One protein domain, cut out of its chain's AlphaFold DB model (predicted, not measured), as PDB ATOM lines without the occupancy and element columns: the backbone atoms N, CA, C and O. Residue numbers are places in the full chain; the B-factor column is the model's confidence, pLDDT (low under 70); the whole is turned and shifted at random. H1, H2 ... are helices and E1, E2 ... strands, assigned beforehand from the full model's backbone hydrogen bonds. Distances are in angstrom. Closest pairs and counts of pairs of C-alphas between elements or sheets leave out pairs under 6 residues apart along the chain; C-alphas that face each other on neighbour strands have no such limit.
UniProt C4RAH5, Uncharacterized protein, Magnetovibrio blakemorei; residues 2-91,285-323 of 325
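What this domain is: This is residues 2 to 91 and 285 to 323 of the 325 residues of an uncharacterized protein of Magnetovibrio blakemorei (UniProt C4RAH5). A small, twisted sheet of three strands, E1, E2 and E3, has H5 over one face and H3 and H4 over the other, making three layers, while H6 packs beside edge strand E3. At one end H2 and then H1 form an arm that reaches away from this body and makes much of the length. The printed part has 129 residues, with six named helices and three named strands in the order H1 H2 H3 E1 E2 E3 H4 H5 H6; the class is mixed, helices and strands. The sheet's order is E1 E2 E3, antiparallel throughout. The whole is compact by its radius of gyration of the C-alphas, 15.6 A, yet elongated, spanning 50 by 27 by 26 A.

Where its parts are: E1 is residues 45 to 55, 29.7 A long, from C-alpha 45 at (10.458, -9.208, -2.304), and bends by 58 degrees at residue 52. E2 is residues 58 to 66, 25.7 A, and E3 residues 70 to 76, 20.0 A. H3 is residues 26 to 42, 24.6 A, and H5 residues 286 to 302, 24.5 A. H4 is residues 81 to 88, H2 residues 14 to 22 and H1 residues 2 to 7, from C-alpha 2 at (-18.616, -40.504, -2.865). H6 is residues 308 to 319, 16.0 A, ending at C-alpha 319 (-3.853, -22.685, -5.215).

How they stand to each other: E1, E2 and E3 form a meander, each strand the antiparallel neighbour of the one before, in two hairpins. N 51 and O 62 are 2.9 A apart, and N 74 and O 63 are 3.0 A apart, both within hydrogen-bond range. H5 is on the sheet at a height of 8.6 A, along the strands, at 17 degrees to E1 on the local plane; its closest C-alphas to E1 are Ser 288 and Ser 47, 6.2 A. On the opposite face, H3 runs across the strands at a height of 8.6 A, with C-alphas 36 and 72 closest to E3 at 6.1 A. H4, on the same face as H3, is slantwise to the strands. H6 stands at the sheet's level; the C-alphas of Asp 316 and Phe 73 in E3 are closest, 5.0 A. With residues 26 to 32 alone, H3 touches H6, Val 29 and Ala 317 closest at 5.0 A between C-alphas. H2 touches residues 309 to 314 of H6, the C-alphas of Thr 22 and Gly 310 closest at 6.3 A. H1 touches no helix. Every O i to N i+4 pair is within hydrogen-bond range in H1, H2, H3, H4 and H5, and 4 of 8 in H6.

The domain as a whole: The C-alphas farthest apart are those of Gly 9 and Ala 44, 49.7 A. Residues 92 to 284 are not printed, and C-alphas 91 and 285 are 24.7 A apart across the cut. Of the links that are printed whole, none is long. Mean pLDDT of the printed part is 85.9; residues 318 to 323 are under 70.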
ATOM      1  N   MET A   2     -17.502 -39.905  -2.090       80.19
ATOM      2  CA  MET A   2     -18.616 -40.504  -2.865       80.19
ATOM      3  C   MET A   2     -19.892 -40.714  -2.039       80.19
ATOM      4  O   MET A   2     -20.964 -40.396  -2.530       80.19
ATOM      5  N   ALA A   3     -19.765 -41.209  -0.801       78.88
ATOM      6  CA  ALA A   3     -20.893 -41.341   0.124       78.88
ATOM      7  C   ALA A   3     -21.564 -39.979   0.371       78.88
ATOM      8  O   ALA A   3     -22.703 -39.800  -0.016       78.88
ATOM      9  N   LEU A   4     -20.789 -38.980   0.814       82.12
ATOM     10  CA  LEU A   4     -21.263 -37.602   1.008       82.12
ATOM     11  C   LEU A   4     -22.020 -37.022  -0.203       82.12
ATOM     12  O   LEU A   4     -23.065 -36.416  -0.029       82.12
ATOM     13  N   LEU A   5     -21.496 -37.176  -1.424       84.69
ATOM     14  CA  LEU A   5     -22.152 -36.641  -2.624       84.69
ATOM     15  C   LEU A   5     -23.491 -37.340  -2.897       84.69
ATOM     16  O   LEU A   5     -24.461 -36.674  -3.241       84.69
ATOM     17  N   ARG A   6     -23.560 -38.659  -2.690       85.56
ATOM     18  CA  ARG A   6     -24.806 -39.423  -2.834       85.56
ATOM     19  C   ARG A   6     -25.815 -39.097  -1.736       85.56
ATOM     20  O   ARG A   6     -26.993 -38.972  -2.044       85.56
ATOM     21  N   ASP A   7     -25.356 -38.893  -0.504       88.06
ATOM     22  CA  ASP A   7     -26.201 -38.474   0.624       88.06
ATOM     23  C   ASP A   7     -26.810 -37.080   0.389       88.06
ATOM     24  O   ASP A   7     -27.901 -36.784   0.865       88.06
ATOM     25  N   LEU A   8     -26.134 -36.237  -0.399       88.81
ATOM     26  CA  LEU A   8     -26.633 -34.940  -0.870       88.81
ATOM     27  C   LEU A   8     -27.506 -35.040  -2.140       88.81
ATOM     28  O   LEU A   8     -27.838 -34.015  -2.729       88.81
ATOM     29  N   GLY A   9     -27.858 -36.249  -2.592       89.50
ATOM     30  CA  GLY A   9     -28.694 -36.477  -3.776       89.50
ATOM     31  C   GLY A   9     -27.977 -36.296  -5.119       89.50
ATOM     32  O   GLY A   9     -28.632 -36.251  -6.159       89.50
ATOM     33  N   VAL A  10     -26.643 -36.193  -5.133       88.31
ATOM     34  CA  VAL A  10     -25.865 -36.040  -6.370       88.31
ATOM     35  C   VAL A  10     -25.583 -37.414  -6.980       88.31
ATOM     36  O   VAL A  10     -24.742 -38.170  -6.479       88.31
ATOM     37  N   ASP A  11     -26.245 -37.723  -8.097       89.81
ATOM     38  CA  ASP A  11     -25.943 -38.920  -8.885       89.81
ATOM     39  C   ASP A  11     -24.655 -38.723  -9.694       89.81
ATOM     40  O   ASP A  11     -24.604 -38.032 -10.714       89.81
ATOM     41  N   ILE A  12     -23.563 -39.295  -9.186       88.38
ATOM     42  CA  ILE A  12     -22.247 -39.193  -9.803       88.38
ATOM     43  C   ILE A  12     -21.439 -40.474  -9.593       88.38
ATOM     44  O   ILE A  12     -21.451 -41.106  -8.530       88.38
ATOM     45  N   SER A  13     -20.683 -40.861 -10.620       87.88
ATOM     46  CA  SER A  13     -19.739 -41.976 -10.561       87.88
ATOM     47  C   SER A  13     -18.353 -41.532 -10.082       87.88
ATOM     48  O   SER A  13     -17.919 -40.393 -10.267       87.88
ATOM     49  N   LYS A  14     -17.583 -42.480  -9.532       83.94
ATOM     50  CA  LYS A  14     -16.176 -42.255  -9.153       83.94
ATOM     51  C   LYS A  14     -15.344 -41.726 -10.327       83.94
ATOM     52  O   LYS A  14     -14.486 -40.867 -10.132       83.94
ATOM     53  N   ARG A  15     -15.605 -42.228 -11.542       83.00
ATOM     54  CA  ARG A  15     -14.895 -41.807 -12.754       83.00
ATOM     55  C   ARG A  15     -15.230 -40.360 -13.110       83.00
ATOM     56  O   ARG A  15     -14.307 -39.609 -13.382       83.00
ATOM     57  N   GLN A  16     -16.495 -39.941 -13.031       84.06
ATOM     58  CA  GLN A  16     -16.879 -38.540 -13.260       84.06
ATOM     59  C   GLN A  16     -16.210 -37.589 -12.263       84.06
ATOM     60  O   GLN A  16     -15.621 -36.601 -12.687       84.06
ATOM     61  N   VAL A  17     -16.192 -37.924 -10.966       82.88
ATOM     62  CA  VAL A  17     -15.473 -37.112  -9.965       82.88
ATOM     63  C   VAL A  17     -13.982 -37.019 -10.293       82.88
ATOM     64  O   VAL A  17     -13.398 -35.943 -10.228       82.88
ATOM     65  N   GLN A  18     -13.349 -38.127 -10.690       80.44
ATOM     66  CA  GLN A  18     -11.946 -38.108 -11.100       80.44
ATOM     67  C   GLN A  18     -11.712 -37.211 -12.323       80.44
ATOM     68  O   GLN A  18     -10.748 -36.446 -12.314       80.44
ATOM     69  N   ARG A  19     -12.575 -37.275 -13.347       80.69
ATOM     70  CA  ARG A  19     -12.472 -36.421 -14.542       80.69
ATOM     71  C   ARG A  19     -12.609 -34.948 -14.168       80.69
ATOM     72  O   ARG A  19     -11.695 -34.189 -14.453       80.69
ATOM     73  N   LEU A  20     -13.642 -34.577 -13.407       80.75
ATOM     74  CA  LEU A  20     -13.842 -33.205 -12.914       80.75
ATOM     75  C   LEU A  20     -12.642 -32.676 -12.120       80.75
ATOM     76  O   LEU A  20     -12.337 -31.486 -12.166       80.75
ATOM     77  N   LEU A  21     -11.965 -33.555 -11.374       74.56
ATOM     78  CA  LEU A  21     -10.796 -33.195 -10.581       74.56
ATOM     79  C   LEU A  21      -9.483 -33.158 -11.373       74.56
ATOM     80  O   LEU A  21      -8.519 -32.587 -10.877       74.56
ATOM     81  N   THR A  22      -9.375 -33.785 -12.544       72.06
ATOM     82  CA  THR A  22      -8.059 -33.971 -13.187       72.06
ATOM     83  C   THR A  22      -7.991 -33.606 -14.660       72.06
ATOM     84  O   THR A  22      -6.898 -33.264 -15.106       72.06
ATOM     85  N   GLU A  23      -9.092 -33.657 -15.401       77.69
ATOM     86  CA  GLU A  23      -9.169 -33.284 -16.818       77.69
ATOM     87  C   GLU A  23      -9.529 -31.796 -16.963       77.69
ATOM     88  O   GLU A  23     -10.225 -31.249 -16.109       77.69
ATOM     89  N   GLY A  24      -9.036 -31.136 -18.020       73.69
ATOM     90  CA  GLY A  24      -9.302 -29.713 -18.282       73.69
ATOM     91  C   GLY A  24      -8.615 -28.760 -17.297       73.69
ATOM     92  O   GLY A  24      -9.103 -27.663 -17.055       73.69
ATOM     93  N   ARG A  25      -7.513 -29.203 -16.679       74.12
ATOM     94  CA  ARG A  25      -6.740 -28.451 -15.667       74.12
ATOM     95  C   ARG A  25      -5.282 -28.244 -16.066       74.12
ATOM     96  O   ARG A  25      -4.464 -27.869 -15.235       74.12
ATOM     97  N   GLU A  26      -4.951 -28.554 -17.313       77.69
ATOM     98  CA  GLU A  26      -3.656 -28.286 -17.928       77.69
ATOM     99  C   GLU A  26      -3.310 -26.795 -17.820       77.69
ATOM    100  O   GLU A  26      -2.246 -26.471 -17.300       77.69
ATOM    101  N   GLY A  27      -4.268 -25.921 -18.154       81.31
ATOM    102  CA  GLY A  27      -4.093 -24.468 -18.090       81.31
ATOM    103  C   GLY A  27      -3.703 -23.947 -16.705       81.31
ATOM    104  O   GLY A  27      -2.870 -23.064 -16.619       81.31
ATOM    105  N   PHE A  28      -4.189 -24.547 -15.610       82.94
ATOM    106  CA  PHE A  28      -3.795 -24.116 -14.258       82.94
ATOM    107  C   PHE A  28      -2.321 -24.393 -13.943       82.94
ATOM    108  O   PHE A  28      -1.727 -23.702 -13.123       82.94
ATOM    109  N   VAL A  29      -1.725 -25.442 -14.523       83.81
ATOM    110  CA  VAL A  29      -0.304 -25.759 -14.292       83.81
ATOM    111  C   VAL A  29       0.585 -24.769 -15.040       83.81
ATOM    112  O   VAL A  29       1.597 -24.329 -14.492       83.81
ATOM    113  N   GLU A  30       0.198 -24.422 -16.266       86.56
ATOM    114  CA  GLU A  30       0.851 -23.381 -17.064       86.56
ATOM    115  C   GLU A  30       0.707 -22.023 -16.369       86.56
ATOM    116  O   GLU A  30       1.716 -21.410 -16.037       86.56
ATOM    117  N   GLU A  31      -0.514 -21.646 -15.982       87.56
ATOM    118  CA  GLU A  31      -0.805 -20.422 -15.228       87.56
ATOM    119  C   GLU A  31       0.007 -20.336 -13.931       87.56
ATOM    120  O   GLU A  31       0.635 -19.320 -13.668       87.56
ATOM    121  N   ALA A  32       0.070 -21.405 -13.130       89.06
ATOM    122  CA  ALA A  32       0.878 -21.405 -11.911       89.06
ATOM    123  C   ALA A  32       2.376 -21.217 -12.201       89.06
ATOM    124  O   ALA A  32       3.084 -20.587 -11.415       89.06
ATOM    125  N   SER A  33       2.868 -21.762 -13.315       89.75
ATOM    126  CA  SER A  33       4.262 -21.585 -13.736       89.75
ATOM    127  C   SER A  33       4.525 -20.145 -14.183       89.75
ATOM    128  O   SER A  33       5.548 -19.574 -13.810       89.75
ATOM    129  N   ASP A  34       3.585 -19.542 -14.909       91.81
ATOM    130  CA  ASP A  34       3.668 -18.153 -15.365       91.81
ATOM    131  C   ASP A  34       3.523 -17.156 -14.206       91.81
ATOM    132  O   ASP A  34       4.253 -16.167 -14.158       91.81
ATOM    133  N   VAL A  35       2.663 -17.445 -13.222       93.44
ATOM    134  CA  VAL A  35       2.546 -16.678 -11.971       93.44
ATOM    135  C   VAL A  35       3.869 -16.686 -11.214       93.44
ATOM    136  O   VAL A  35       4.333 -15.628 -10.793       93.44
ATOM    137  N   LEU A  36       4.503 -17.855 -11.059       95.50
ATOM    138  CA  LEU A  36       5.812 -17.934 -10.415       95.50
ATOM    139  C   LEU A  36       6.856 -17.143 -11.203       95.50
ATOM    140  O   LEU A  36       7.584 -16.359 -10.605       95.50
ATOM    141  N   ARG A  37       6.927 -17.327 -12.527       95.00
ATOM    142  CA  ARG A  37       7.901 -16.628 -13.373       95.00
ATOM    143  C   ARG A  37       7.737 -15.112 -13.270       95.00
ATOM    144  O   ARG A  37       8.667 -14.442 -12.840       95.00
ATOM    145  N   SER A  38       6.543 -14.598 -13.560       94.56
ATOM    146  CA  SER A  38       6.233 -13.164 -13.491       94.56
ATOM    147  C   SER A  38       6.483 -12.595 -12.090       94.56
ATOM    148  O   SER A  38       7.075 -11.526 -11.931       94.56
ATOM    149  N   GLY A  39       6.113 -13.349 -11.051       94.56
ATOM    150  CA  GLY A  39       6.395 -12.991  -9.668       94.56
ATOM    151  C   GLY A  39       7.892 -12.870  -9.379       94.56
ATOM    152  O   GLY A  39       8.318 -11.886  -8.785       94.56
ATOM    153  N   LEU A  40       8.711 -13.828  -9.819       95.50
ATOM    154  CA  LEU A  40      10.163 -13.803  -9.605       95.50
ATOM    155  C   LEU A  40      10.897 -12.774 -10.479       95.50
ATOM    156  O   LEU A  40      11.960 -12.312 -10.073       95.50
ATOM    157  N   GLU A  41      10.355 -12.410 -11.641       95.06
ATOM    158  CA  GLU A  41      10.898 -11.355 -12.513       95.06
ATOM    159  C   GLU A  41      10.636  -9.948 -11.953       95.06
ATOM    160  O   GLU A  41      11.466  -9.052 -12.104       95.06
ATOM    161  N   THR A  42       9.482  -9.735 -11.310       93.56
ATOM    162  CA  THR A  42       8.992  -8.381 -10.988       93.56
ATOM    163  C   THR A  42       8.981  -8.042  -9.499       93.56
ATOM    164  O   THR A  42       9.006  -6.864  -9.135       93.56
ATOM    165  N   ALA A  43       8.932  -9.035  -8.609       95.12
ATOM    166  CA  ALA A  43       8.756  -8.774  -7.189       95.12
ATOM    167  C   ALA A  43      10.004  -8.147  -6.556       95.12
ATOM    168  O   ALA A  43      11.102  -8.699  -6.603       95.12
ATOM    169  N   ALA A  44       9.813  -7.044  -5.830       95.56
ATOM    170  CA  ALA A  44      10.860  -6.471  -4.983       95.56
ATOM    171  C   ALA A  44      11.223  -7.389  -3.800       95.56
ATOM    172  O   ALA A  44      12.352  -7.361  -3.305       95.56
ATOM    173  N   TRP A  45      10.271  -8.211  -3.350       96.38
ATOM    174  CA  TRP A  45      10.458  -9.208  -2.304       96.38
ATOM    175  C   TRP A  45       9.500 -10.390  -2.472       96.38
ATOM    176  O   TRP A  45       8.394 -10.238  -2.996       96.38
ATOM    177  N   VAL A  46       9.913 -11.550  -1.964       96.62
ATOM    178  CA  VAL A  46       9.076 -12.741  -1.795       96.62
ATOM    179  C   VAL A  46       9.281 -13.320  -0.400       96.62
ATOM    180  O   VAL A  46      10.392 -13.350   0.124       96.62
ATOM    181  N   SER A  47       8.206 -13.781   0.220       96.19
ATOM    182  CA  SER A  47       8.253 -14.646   1.395       96.19
ATOM    183  C   SER A  47       8.264 -16.109   0.968       96.19
ATOM    184  O   SER A  47       7.664 -16.464  -0.050       96.19
ATOM    185  N   VAL A  48       8.962 -16.941   1.739       95.50
ATOM    186  CA  VAL A  48       9.039 -18.383   1.499       95.50
ATOM    187  C   VAL A  48       8.897 -19.161   2.796       95.50
ATOM    188  O   VAL A  48       9.400 -18.745   3.844       95.50
ATOM    189  N   ASP A  49       8.213 -20.297   2.723       93.56
ATOM    190  CA  ASP A  49       8.068 -21.230   3.839       93.56
ATOM    191  C   ASP A  49       7.816 -22.661   3.327       93.56
ATOM    192  O   ASP A  49       7.361 -22.877   2.203       93.56
ATOM    193  N   ASP A  50       8.132 -23.655   4.154       92.75
ATOM    194  CA  ASP A  50       7.949 -25.072   3.863       92.75
ATOM    195  C   ASP A  50       6.920 -25.693   4.805       92.75
ATOM    196  O   ASP A  50       7.070 -25.701   6.029       92.75
ATOM    197  N   THR A  51       5.955 -26.409   4.237       91.06
ATOM    198  CA  THR A  51       5.125 -27.345   4.994       91.06
ATOM    199  C   THR A  51       5.379 -28.771   4.540       91.06
ATOM    200  O   THR A  51       5.623 -29.045   3.367       91.06
ATOM    201  N   GLY A  52       5.297 -29.744   5.451       89.62
ATOM    202  CA  GLY A  52       5.327 -31.146   5.029       89.62
ATOM    203  C   GLY A  52       4.188 -31.407   4.041       89.62
ATOM    204  O   GLY A  52       3.111 -30.848   4.205       89.62
ATOM    205  N   ALA A  53       4.370 -32.286   3.063       87.25
ATOM    206  CA  ALA A  53       3.369 -32.624   2.053       87.25
ATOM    207  C   ALA A  53       3.465 -34.109   1.694       87.25
ATOM    208  O   ALA A  53       4.217 -34.529   0.820       87.25
ATOM    209  N   ARG A  54       2.707 -34.947   2.411       86.12
ATOM    210  CA  ARG A  54       2.698 -36.392   2.160       86.12
ATOM    211  C   ARG A  54       2.003 -36.690   0.829       86.12
ATOM    212  O   ARG A  54       0.833 -36.346   0.652       86.12
ATOM    213  N   HIS A  55       2.711 -37.369  -0.065       85.19
ATOM    214  CA  HIS A  55       2.249 -37.750  -1.396       85.19
ATOM    215  C   HIS A  55       2.525 -39.232  -1.641       85.19
ATOM    216  O   HIS A  55       3.632 -39.697  -1.396       85.19
ATOM    217  N   ALA A  56       1.526 -39.981  -2.113       84.94
ATOM    218  CA  ALA A  56       1.653 -41.415  -2.395       84.94
ATOM    219  C   ALA A  56       2.302 -42.204  -1.232       84.94
ATOM    220  O   ALA A  56       3.179 -43.034  -1.430       84.94
ATOM    221  N   ALA A  57       1.880 -41.906   0.004       83.56
ATOM    222  CA  ALA A  57       2.423 -42.442   1.260       83.56
ATOM    223  C   ALA A  57       3.884 -42.076   1.598       83.56
ATOM    224  O   ALA A  57       4.305 -42.349   2.725       83.56
ATOM    225  N   ARG A  58       4.598 -41.365   0.721       87.69
ATOM    226  CA  ARG A  58       5.940 -40.819   0.948       87.69
ATOM    227  C   ARG A  58       5.868 -39.407   1.531       87.69
ATOM    228  O   ARG A  58       5.019 -38.604   1.143       87.69
ATOM    229  N   ASN A  59       6.755 -39.102   2.472       89.06
ATOM    230  CA  ASN A  59       6.897 -37.746   2.998       89.06
ATOM    231  C   ASN A  59       7.556 -36.858   1.934       89.06
ATOM    232  O   ASN A  59       8.636 -37.186   1.449       89.06
ATOM    233  N   GLY A  60       6.886 -35.770   1.569       90.31
ATOM    234  CA  GLY A  60       7.418 -34.700   0.729       90.31
ATOM    235  C   GLY A  60       7.344 -33.357   1.449       90.31
ATOM    236  O   GLY A  60       6.931 -33.289   2.614       90.31
ATOM    237  N   VAL A  61       7.719 -32.300   0.745       91.50
ATOM    238  CA  VAL A  61       7.701 -30.910   1.209       91.50
ATOM    239  C   VAL A  61       6.967 -30.081   0.168       91.50
ATOM    240  O   VAL A  61       7.207 -30.253  -1.020       91.50
ATOM    241  N   CYS A  62       6.035 -29.246   0.610       92.81
ATOM    242  CA  CYS A  62       5.401 -28.228  -0.210       92.81
ATOM    243  C   CYS A  62       5.991 -26.885   0.197       92.81
ATOM    244  O   CYS A  62       5.816 -26.460   1.342       92.81
ATOM    245  N   THR A  63       6.701 -26.271  -0.738       94.88
ATOM    246  CA  THR A  63       7.280 -24.941  -0.592       94.88
ATOM    247  C   THR A  63       6.272 -23.922  -1.091       94.88
ATOM    248  O   THR A  63       5.729 -24.089  -2.185       94.88
ATOM    249  N   GLN A  64       6.011 -22.898  -0.285       94.94
ATOM    250  CA  GLN A  64       5.291 -21.696  -0.685       94.94
ATOM    251  C   GLN A  64       6.311 -20.624  -1.081       94.94
ATOM    252  O   GLN A  64       7.347 -20.481  -0.429       94.94
ATOM    253  N   ILE A  65       6.018 -19.905  -2.163       96.06
ATOM    254  CA  ILE A  65       6.753 -18.719  -2.609       96.06
ATOM    255  C   ILE A  65       5.718 -17.675  -2.998       96.06
ATOM    256  O   ILE A  65       4.824 -17.975  -3.785       96.06
ATOM    257  N   GLY A  66       5.818 -16.464  -2.463       95.19
ATOM    258  CA  GLY A  66       4.848 -15.428  -2.798       95.19
ATOM    259  C   GLY A  66       5.023 -14.130  -2.034       95.19
ATOM    260  O   GLY A  66       5.829 -14.034  -1.107       95.19
ATOM    261  N   ASN A  67       4.242 -13.133  -2.412       94.62
ATOM    262  CA  ASN A  67       4.159 -11.833  -1.759       94.62
ATOM    263  C   ASN A  67       2.698 -11.361  -1.719       94.62
ATOM    264  O   ASN A  67       1.781 -12.161  -1.879       94.62
ATOM    265  N   ASP A  68       2.473 -10.063  -1.518       91.12
ATOM    266  CA  ASP A  68       1.120  -9.502  -1.446       91.12
ATOM    267  C   ASP A  68       0.313  -9.658  -2.750       91.12
ATOM    268  O   ASP A  68      -0.909  -9.538  -2.712       91.12
ATOM    269  N   HIS A  69       0.964  -9.941  -3.886       90.69
ATOM    270  CA  HIS A  69       0.351 -10.015  -5.217       90.69
ATOM    271  C   HIS A  69       0.165 -11.437  -5.742       90.69
ATOM    272  O   HIS A  69      -0.668 -11.655  -6.621       90.69
ATOM    273  N   PHE A  70       0.919 -12.412  -5.240       93.12
ATOM    274  CA  PHE A  70       0.797 -13.793  -5.694       93.12
ATOM    275  C   PHE A  70       1.245 -14.785  -4.633       93.12
ATOM    276  O   PHE A  70       2.102 -14.497  -3.799       93.12
ATOM    277  N   SER A  71       0.725 -16.000  -4.745       92.69
ATOM    278  CA  SER A  71       1.253 -17.164  -4.050       92.69
ATOM    279  C   SER A  71       1.452 -18.306  -5.035       92.69
ATOM    280  O   SER A  71       0.696 -18.476  -5.990       92.69
ATOM    281  N   TRP A  72       2.500 -19.086  -4.817       95.06
ATOM    282  CA  TRP A  72       2.821 -20.274  -5.588       95.06
ATOM    283  C   TRP A  72       3.209 -21.412  -4.654       95.06
ATOM    284  O   TRP A  72       3.803 -21.192  -3.597       95.06
ATOM    285  N   PHE A  73       2.891 -22.642  -5.062       93.31
ATOM    286  CA  PHE A  73       3.188 -23.845  -4.299       93.31
ATOM    287  C   PHE A  73       3.856 -24.904  -5.170       93.31
ATOM    288  O   PHE A  73       3.351 -25.246  -6.238       93.31
ATOM    289  N   GLY A  74       4.927 -25.509  -4.659       91.94
ATOM    290  CA  GLY A  74       5.608 -26.629  -5.305       91.94
ATOM    291  C   GLY A  74       5.834 -27.779  -4.343       91.94
ATOM    292  O   GLY A  74       6.479 -27.601  -3.310       91.94
ATOM    293  N   THR A  75       5.325 -28.971  -4.668       91.50
ATOM    294  CA  THR A  75       5.584 -30.167  -3.861       91.50
ATOM    295  C   THR A  75       6.749 -30.988  -4.419       91.50
ATOM    296  O   THR A  75       6.632 -31.599  -5.485       91.50
ATOM    297  N   THR A  76       7.828 -31.104  -3.645       92.25
ATOM    298  CA  THR A  76       9.002 -31.938  -3.946       92.25
ATOM    299  C   THR A  76       9.268 -32.968  -2.835       92.25
ATOM    300  O   THR A  76       8.478 -33.142  -1.900       92.25
ATOM    301  N   PHE A  77      10.367 -33.718  -2.952       91.19
ATOM    302  CA  PHE A  77      10.757 -34.761  -1.991       91.19
ATOM    303  C   PHE A  77      12.130 -34.528  -1.356       91.19
ATOM    304  O   PHE A  77      12.675 -35.448  -0.743       91.19
ATOM    305  N   ALA A  78      12.679 -33.325  -1.499       89.75
ATOM    306  CA  ALA A  78      13.960 -32.934  -0.933       89.75
ATOM    307  C   ALA A  78      13.808 -31.602  -0.196       89.75
ATOM    308  O   ALA A  78      13.176 -30.680  -0.698       89.75
ATOM    309  N   LYS A  79      14.404 -31.504   0.996       91.44
ATOM    310  CA  LYS A  79      14.516 -30.251   1.750       91.44
ATOM    311  C   LYS A  79      15.977 -29.818   1.754       91.44
ATOM    312  O   LYS A  79      16.752 -30.267   2.595       91.44
ATOM    313  N   SER A  80      16.366 -29.021   0.766       93.44
ATOM    314  CA  SER A  80      17.748 -28.571   0.567       93.44
ATOM    315  C   SER A  80      17.791 -27.248  -0.195       93.44
ATOM    316  O   SER A  80      16.838 -26.905  -0.895       93.44
ATOM    317  N   SER A  81      18.907 -26.522  -0.090       94.69
ATOM    318  CA  SER A  81      19.121 -25.287  -0.855       94.69
ATOM    319  C   SER A  81      19.135 -25.539  -2.364       94.69
ATOM    320  O   SER A  81      18.627 -24.721  -3.116       94.69
ATOM    321  N   VAL A  82      19.651 -26.695  -2.805       95.94
ATOM    322  CA  VAL A  82      19.598 -27.135  -4.214       95.94
ATOM    323  C   VAL A  82      18.150 -27.243  -4.687       95.94
ATOM    324  O   VAL A  82      17.799 -26.623  -5.681       95.94
ATOM    325  N   ASN A  83      17.291 -27.945  -3.938       95.44
ATOM    326  CA  ASN A  83      15.870 -28.051  -4.274       95.44
ATOM    327  C   ASN A  83      15.204 -26.672  -4.312       95.44
ATOM    328  O   ASN A  83      14.414 -26.396  -5.202       95.44
ATOM    329  N   PHE A  84      15.509 -25.796  -3.353       96.38
ATOM    330  CA  PHE A  84      14.942 -24.450  -3.351       96.38
ATOM    331  C   PHE A  84      15.376 -23.643  -4.584       96.38
ATOM    332  O   PHE A  84      14.526 -23.080  -5.264       96.38
ATOM    333  N   LEU A  85      16.666 -23.662  -4.933       96.62
ATOM    334  CA  LEU A  85      17.184 -23.015  -6.141       96.62
ATOM    335  C   LEU A  85      16.589 -23.604  -7.426       96.62
ATOM    336  O   LEU A  85      16.327 -22.858  -8.361       96.62
ATOM    337  N   GLU A  86      16.316 -24.910  -7.476       96.06
ATOM    338  CA  GLU A  86      15.594 -25.518  -8.598       96.06
ATOM    339  C   GLU A  86      14.188 -24.931  -8.769       96.06
ATOM    340  O   GLU A  86      13.792 -24.652  -9.900       96.06
ATOM    341  N   LEU A  87      13.454 -24.700  -7.673       95.94
ATOM    342  CA  LEU A  87      12.126 -24.072  -7.722       95.94
ATOM    343  C   LEU A  87      12.216 -22.607  -8.172       95.94
ATOM    344  O   LEU A  87      11.407 -22.165  -8.983       95.94
ATOM    345  N   LEU A  88      13.233 -21.876  -7.707       95.56
ATOM    346  CA  LEU A  88      13.469 -20.474  -8.068       95.56
ATOM    347  C   LEU A  88      13.841 -20.258  -9.544       95.56
ATOM    348  O   LEU A  88      13.819 -19.126 -10.011       95.56
ATOM    349  N   ARG A  89      14.141 -21.323 -10.296       95.19
ATOM    350  CA  ARG A  89      14.353 -21.255 -11.749       95.19
ATOM    351  C   ARG A  89      13.057 -21.281 -12.565       95.19
ATOM    352  O   ARG A  89      13.140 -21.333 -13.784       95.19
ATOM    353  N   ALA A  90      11.873 -21.317 -11.945       94.25
ATOM    354  CA  ALA A  90      10.572 -21.221 -12.631       94.25
ATOM    355  C   ALA A  90      10.427 -22.105 -13.900       94.25
ATOM    356  O   ALA A  90       9.863 -21.697 -14.918       94.25
ATOM    357  N   GLY A  91      10.962 -23.331 -13.842       92.12
ATOM    358  CA  GLY A  91      10.908 -24.313 -14.932       92.12
ATOM    359  C   GLY A  91      12.135 -24.365 -15.852       92.12
ATOM    360  O   GLY A  91      12.221 -25.285 -16.665       92.12
ATOM    361  N   THR A 285       6.464 -13.095   7.987       91.06
ATOM    362  CA  THR A 285       5.997 -14.057   6.986       91.06
ATOM    363  C   THR A 285       4.536 -14.457   7.232       91.06
ATOM    364  O   THR A 285       4.149 -15.591   6.976       91.06
ATOM    365  N   ASN A 286       3.704 -13.563   7.784       86.94
ATOM    366  CA  ASN A 286       2.307 -13.906   8.086       86.94
ATOM    367  C   ASN A 286       1.506 -14.248   6.815       86.94
ATOM    368  O   ASN A 286       0.598 -15.074   6.876       86.94
ATOM    369  N   GLY A 287       1.846 -13.627   5.676       81.62
ATOM    370  CA  GLY A 287       1.259 -13.945   4.369       81.62
ATOM    371  C   GLY A 287       1.484 -15.408   3.985       81.62
ATOM    372  O   GLY A 287       0.518 -16.151   3.820       81.62
ATOM    373  N   SER A 288       2.743 -15.862   3.979       82.00
ATOM    374  CA  SER A 288       3.067 -17.260   3.670       82.00
ATOM    375  C   SER A 288       2.466 -18.256   4.668       82.00
ATOM    376  O   SER A 288       2.001 -19.323   4.263       82.00
ATOM    377  N   GLU A 289       2.385 -17.914   5.962       83.88
ATOM    378  CA  GLU A 289       1.722 -18.769   6.960       83.88
ATOM    379  C   GLU A 289       0.219 -18.940   6.655       83.88
ATOM    380  O   GLU A 289      -0.318 -20.052   6.747       83.88
ATOM    381  N   ASN A 290      -0.465 -17.864   6.254       86.50
ATOM    382  CA  ASN A 290      -1.878 -17.905   5.869       86.50
ATOM    383  C   ASN A 290      -2.101 -18.743   4.599       86.50
ATOM    384  O   ASN A 290      -2.982 -19.610   4.584       86.50
ATOM    385  N   ASP A 291      -1.261 -18.554   3.583       86.19
ATOM    386  CA  ASP A 291      -1.269 -19.322   2.334       86.19
ATOM    387  C   ASP A 291      -1.115 -20.829   2.593       86.19
ATOM    388  O   ASP A 291      -1.923 -21.667   2.161       86.19
ATOM    389  N   ILE A 292      -0.106 -21.193   3.389       86.38
ATOM    390  CA  ILE A 292       0.167 -22.579   3.775       86.38
ATOM    391  C   ILE A 292      -0.983 -23.167   4.588       86.38
ATOM    392  O   ILE A 292      -1.305 -24.354   4.442       86.38
ATOM    393  N   ARG A 293      -1.648 -22.379   5.438       86.44
ATOM    394  CA  ARG A 293      -2.773 -22.865   6.245       86.44
ATOM    395  C   ARG A 293      -3.895 -23.416   5.370       86.44
ATOM    396  O   ARG A 293      -4.429 -24.487   5.690       86.44
ATOM    397  N   CYS A 294      -4.207 -22.766   4.250       83.31
ATOM    398  CA  CYS A 294      -5.183 -23.281   3.288       83.31
ATOM    399  C   CYS A 294      -4.743 -24.638   2.705       83.31
ATOM    400  O   CYS A 294      -5.544 -25.581   2.657       83.31
ATOM    401  N   GLN A 295      -3.462 -24.799   2.360       82.94
ATOM    402  CA  GLN A 295      -2.912 -26.075   1.877       82.94
ATOM    403  C   GLN A 295      -2.981 -27.195   2.920       82.94
ATOM    404  O   GLN A 295      -3.385 -28.332   2.628       82.94
ATOM    405  N   VAL A 296      -2.620 -26.877   4.164       85.69
ATOM    406  CA  VAL A 296      -2.655 -27.808   5.293       85.69
ATOM    407  C   VAL A 296      -4.088 -28.261   5.568       85.69
ATOM    408  O   VAL A 296      -4.319 -29.463   5.713       85.69
ATOM    409  N   MET A 297      -5.053 -27.339   5.584       85.31
ATOM    410  CA  MET A 297      -6.473 -27.651   5.782       85.31
ATOM    411  C   MET A 297      -7.010 -28.560   4.673       85.31
ATOM    412  O   MET A 297      -7.530 -29.640   4.965       85.31
ATOM    413  N   ARG A 298      -6.784 -28.203   3.400       81.69
ATOM    414  CA  ARG A 298      -7.173 -29.040   2.247       81.69
ATOM    415  C   ARG A 298      -6.601 -30.453   2.354       81.69
ATOM    416  O   ARG A 298      -7.251 -31.430   1.995       81.69
ATOM    417  N   ARG A 299      -5.367 -30.599   2.850       83.00
ATOM    418  CA  ARG A 299      -4.713 -31.907   3.018       83.00
ATOM    419  C   ARG A 299      -5.315 -32.731   4.147       83.00
ATOM    420  O   ARG A 299      -5.480 -33.933   3.956       83.00
ATOM    421  N   LYS A 300      -5.623 -32.109   5.288       82.81
ATOM    422  CA  LYS A 300      -6.280 -32.785   6.416       82.81
ATOM    423  C   LYS A 300      -7.636 -33.354   5.995       82.81
ATOM    424  O   LYS A 300      -7.933 -34.489   6.335       82.81
ATOM    425  N   ILE A 301      -8.389 -32.607   5.186       80.94
ATOM    426  CA  ILE A 301      -9.692 -33.039   4.661       80.94
ATOM    427  C   ILE A 301      -9.536 -34.157   3.617       80.94
ATOM    428  O   ILE A 301     -10.275 -35.137   3.642       80.94
ATOM    429  N   SER A 302      -8.575 -34.038   2.692       76.94
ATOM    430  CA  SER A 302      -8.458 -34.977   1.565       76.94
ATOM    431  C   SER A 302      -7.636 -36.242   1.851       76.94
ATOM    432  O   SER A 302      -7.612 -37.140   1.013       76.94
ATOM    433  N   GLY A 303      -6.881 -36.296   2.954       75.56
ATOM    434  CA  GLY A 303      -5.945 -37.392   3.246       75.56
ATOM    435  C   GLY A 303      -4.667 -37.402   2.387       75.56
ATOM    436  O   GLY A 303      -4.004 -38.435   2.273       75.56
ATOM    437  N   GLY A 304      -4.306 -36.267   1.775       77.31
ATOM    438  CA  GLY A 304      -3.163 -36.144   0.855       77.31
ATOM    439  C   GLY A 304      -3.476 -36.530  -0.595       77.31
ATOM    440  O   GLY A 304      -4.628 -36.759  -0.958       77.31
ATOM    441  N   THR A 305      -2.452 -36.550  -1.451       79.88
ATOM    442  CA  THR A 305      -2.582 -36.883  -2.882       79.88
ATOM    443  C   THR A 305      -1.934 -38.235  -3.190       79.88
ATOM    444  O   THR A 305      -0.951 -38.625  -2.558       79.88
ATOM    445  N   ARG A 306      -2.505 -38.982  -4.146       82.25
ATOM    446  CA  ARG A 306      -2.043 -40.334  -4.530       82.25
ATOM    447  C   ARG A 306      -1.486 -40.422  -5.951       82.25
ATOM    448  O   ARG A 306      -0.656 -41.281  -6.199       82.25
ATOM    449  N   SER A 307      -1.918 -39.548  -6.861       84.25
ATOM    450  CA  SER A 307      -1.443 -39.505  -8.248       84.25
ATOM    451  C   SER A 307      -0.656 -38.226  -8.524       84.25
ATOM    452  O   SER A 307      -1.019 -37.158  -8.024       84.25
ATOM    453  N   ASN A 308       0.390 -38.315  -9.352       82.25
ATOM    454  CA  ASN A 308       1.190 -37.153  -9.759       82.25
ATOM    455  C   ASN A 308       0.319 -36.065 -10.403       82.25
ATOM    456  O   ASN A 308       0.433 -34.901 -10.035       82.25
ATOM    457  N   LYS A 309      -0.625 -36.455 -11.276       77.81
ATOM    458  CA  LYS A 309      -1.595 -35.529 -11.885       77.81
ATOM    459  C   LYS A 309      -2.447 -34.813 -10.834       77.81
ATOM    460  O   LYS A 309      -2.621 -33.608 -10.929       77.81
ATOM    461  N   GLY A 310      -2.937 -35.527  -9.817       75.06
ATOM    462  CA  GLY A 310      -3.714 -34.921  -8.732       75.06
ATOM    463  C   GLY A 310      -2.880 -34.001  -7.833       75.06
ATOM    464  O   GLY A 310      -3.391 -33.015  -7.324       75.06
ATOM    465  N   ARG A 311      -1.585 -34.281  -7.647       82.62
ATOM    466  CA  ARG A 311      -0.677 -33.359  -6.950       82.62
ATOM    467  C   ARG A 311      -0.481 -32.080  -7.766       82.62
ATOM    468  O   ARG A 311      -0.906 -31.023  -7.324       82.62
ATOM    469  N   ALA A 312       0.047 -32.201  -8.980       77.31
ATOM    470  CA  ALA A 312       0.356 -31.046  -9.817       77.31
ATOM    471  C   ALA A 312      -0.891 -30.193 -10.107       77.31
ATOM    472  O   ALA A 312      -0.913 -29.011  -9.800       77.31
ATOM    473  N   ARG A 313      -1.972 -30.803 -10.615       77.31
ATOM    474  CA  ARG A 313      -3.139 -30.069 -11.140       77.31
ATOM    475  C   ARG A 313      -4.129 -29.589 -10.088       77.31
ATOM    476  O   ARG A 313      -5.006 -28.811 -10.423       77.31
ATOM    477  N   THR A 314      -4.092 -30.106  -8.859       71.62
ATOM    478  CA  THR A 314      -5.122 -29.770  -7.852       71.62
ATOM    479  C   THR A 314      -4.567 -29.412  -6.486       71.62
ATOM    480  O   THR A 314      -5.325 -28.983  -5.617       71.62
ATOM    481  N   ARG A 315      -3.289 -29.696  -6.225       80.50
ATOM    482  CA  ARG A 315      -2.644 -29.311  -4.970       80.50
ATOM    483  C   ARG A 315      -1.780 -28.085  -5.177       80.50
ATOM    484  O   ARG A 315      -1.969 -27.107  -4.462       80.50
ATOM    485  N   ASP A 316      -0.896 -28.186  -6.156       79.19
ATOM    486  CA  ASP A 316       0.131 -27.192  -6.424       79.19
ATOM    487  C   ASP A 316      -0.464 -26.066  -7.299       79.19
ATOM    488  O   ASP A 316      -0.494 -24.916  -6.876       79.19
ATOM    489  N   ALA A 317      -1.086 -26.407  -8.437       74.88
ATOM    490  CA  ALA A 317      -1.582 -25.434  -9.419       74.88
ATOM    491  C   ALA A 317      -2.830 -24.629  -8.997       74.88
ATOM    492  O   ALA A 317      -2.813 -23.409  -9.016       74.88
ATOM    493  N   THR A 318      -3.917 -25.272  -8.549       64.69
ATOM    494  CA  THR A 318      -5.209 -24.593  -8.237       64.69
ATOM    495  C   THR A 318      -5.208 -23.775  -6.938       64.69
ATOM    496  O   THR A 318      -6.257 -23.499  -6.351       64.69
ATOM    497  N   ALA A 319      -4.035 -23.542  -6.372       59.31
ATOM    498  CA  ALA A 319      -3.853 -22.685  -5.215       59.31
ATOM    499  C   ALA A 319      -2.901 -21.533  -5.509       59.31
ATOM    500  O   ALA A 319      -2.822 -20.641  -4.675       59.31
ATOM    501  N   ALA A 320      -2.221 -21.548  -6.659       58.56
ATOM    502  CA  ALA A 320      -1.587 -20.351  -7.156       58.56
ATOM    503  C   ALA A 320      -2.698 -19.387  -7.566       58.56
ATOM    504  O   ALA A 320      -3.545 -19.724  -8.393       58.56
ATOM    505  N   THR A 321      -2.754 -18.235  -6.915       56.81
ATOM    506  CA  THR A 321      -3.755 -17.210  -7.203       56.81
ATOM    507  C   THR A 321      -3.063 -15.860  -7.278       56.81
ATOM    508  O   THR A 321      -2.267 -15.559  -6.381       56.81
ATOM    509  N   PRO A 322      -3.393 -15.018  -8.270       53.56
ATOM    510  CA  PRO A 322      -3.201 -13.585  -8.129       53.56
ATOM    511  C   PRO A 322      -3.967 -13.148  -6.878       53.56
ATOM    512  O   PRO A 322      -5.152 -13.455  -6.728       53.56
ATOM    513  N   SER A 323      -3.289 -12.492  -5.948       46.53
ATOM    514  CA  SER A 323      -3.966 -11.841  -4.833       46.53
ATOM    515  C   SER A 323      -4.762 -10.669  -5.410       46.53
ATOM    516  O   SER A 323      -4.244  -9.916  -6.239       46.53
TER     517      SER A 323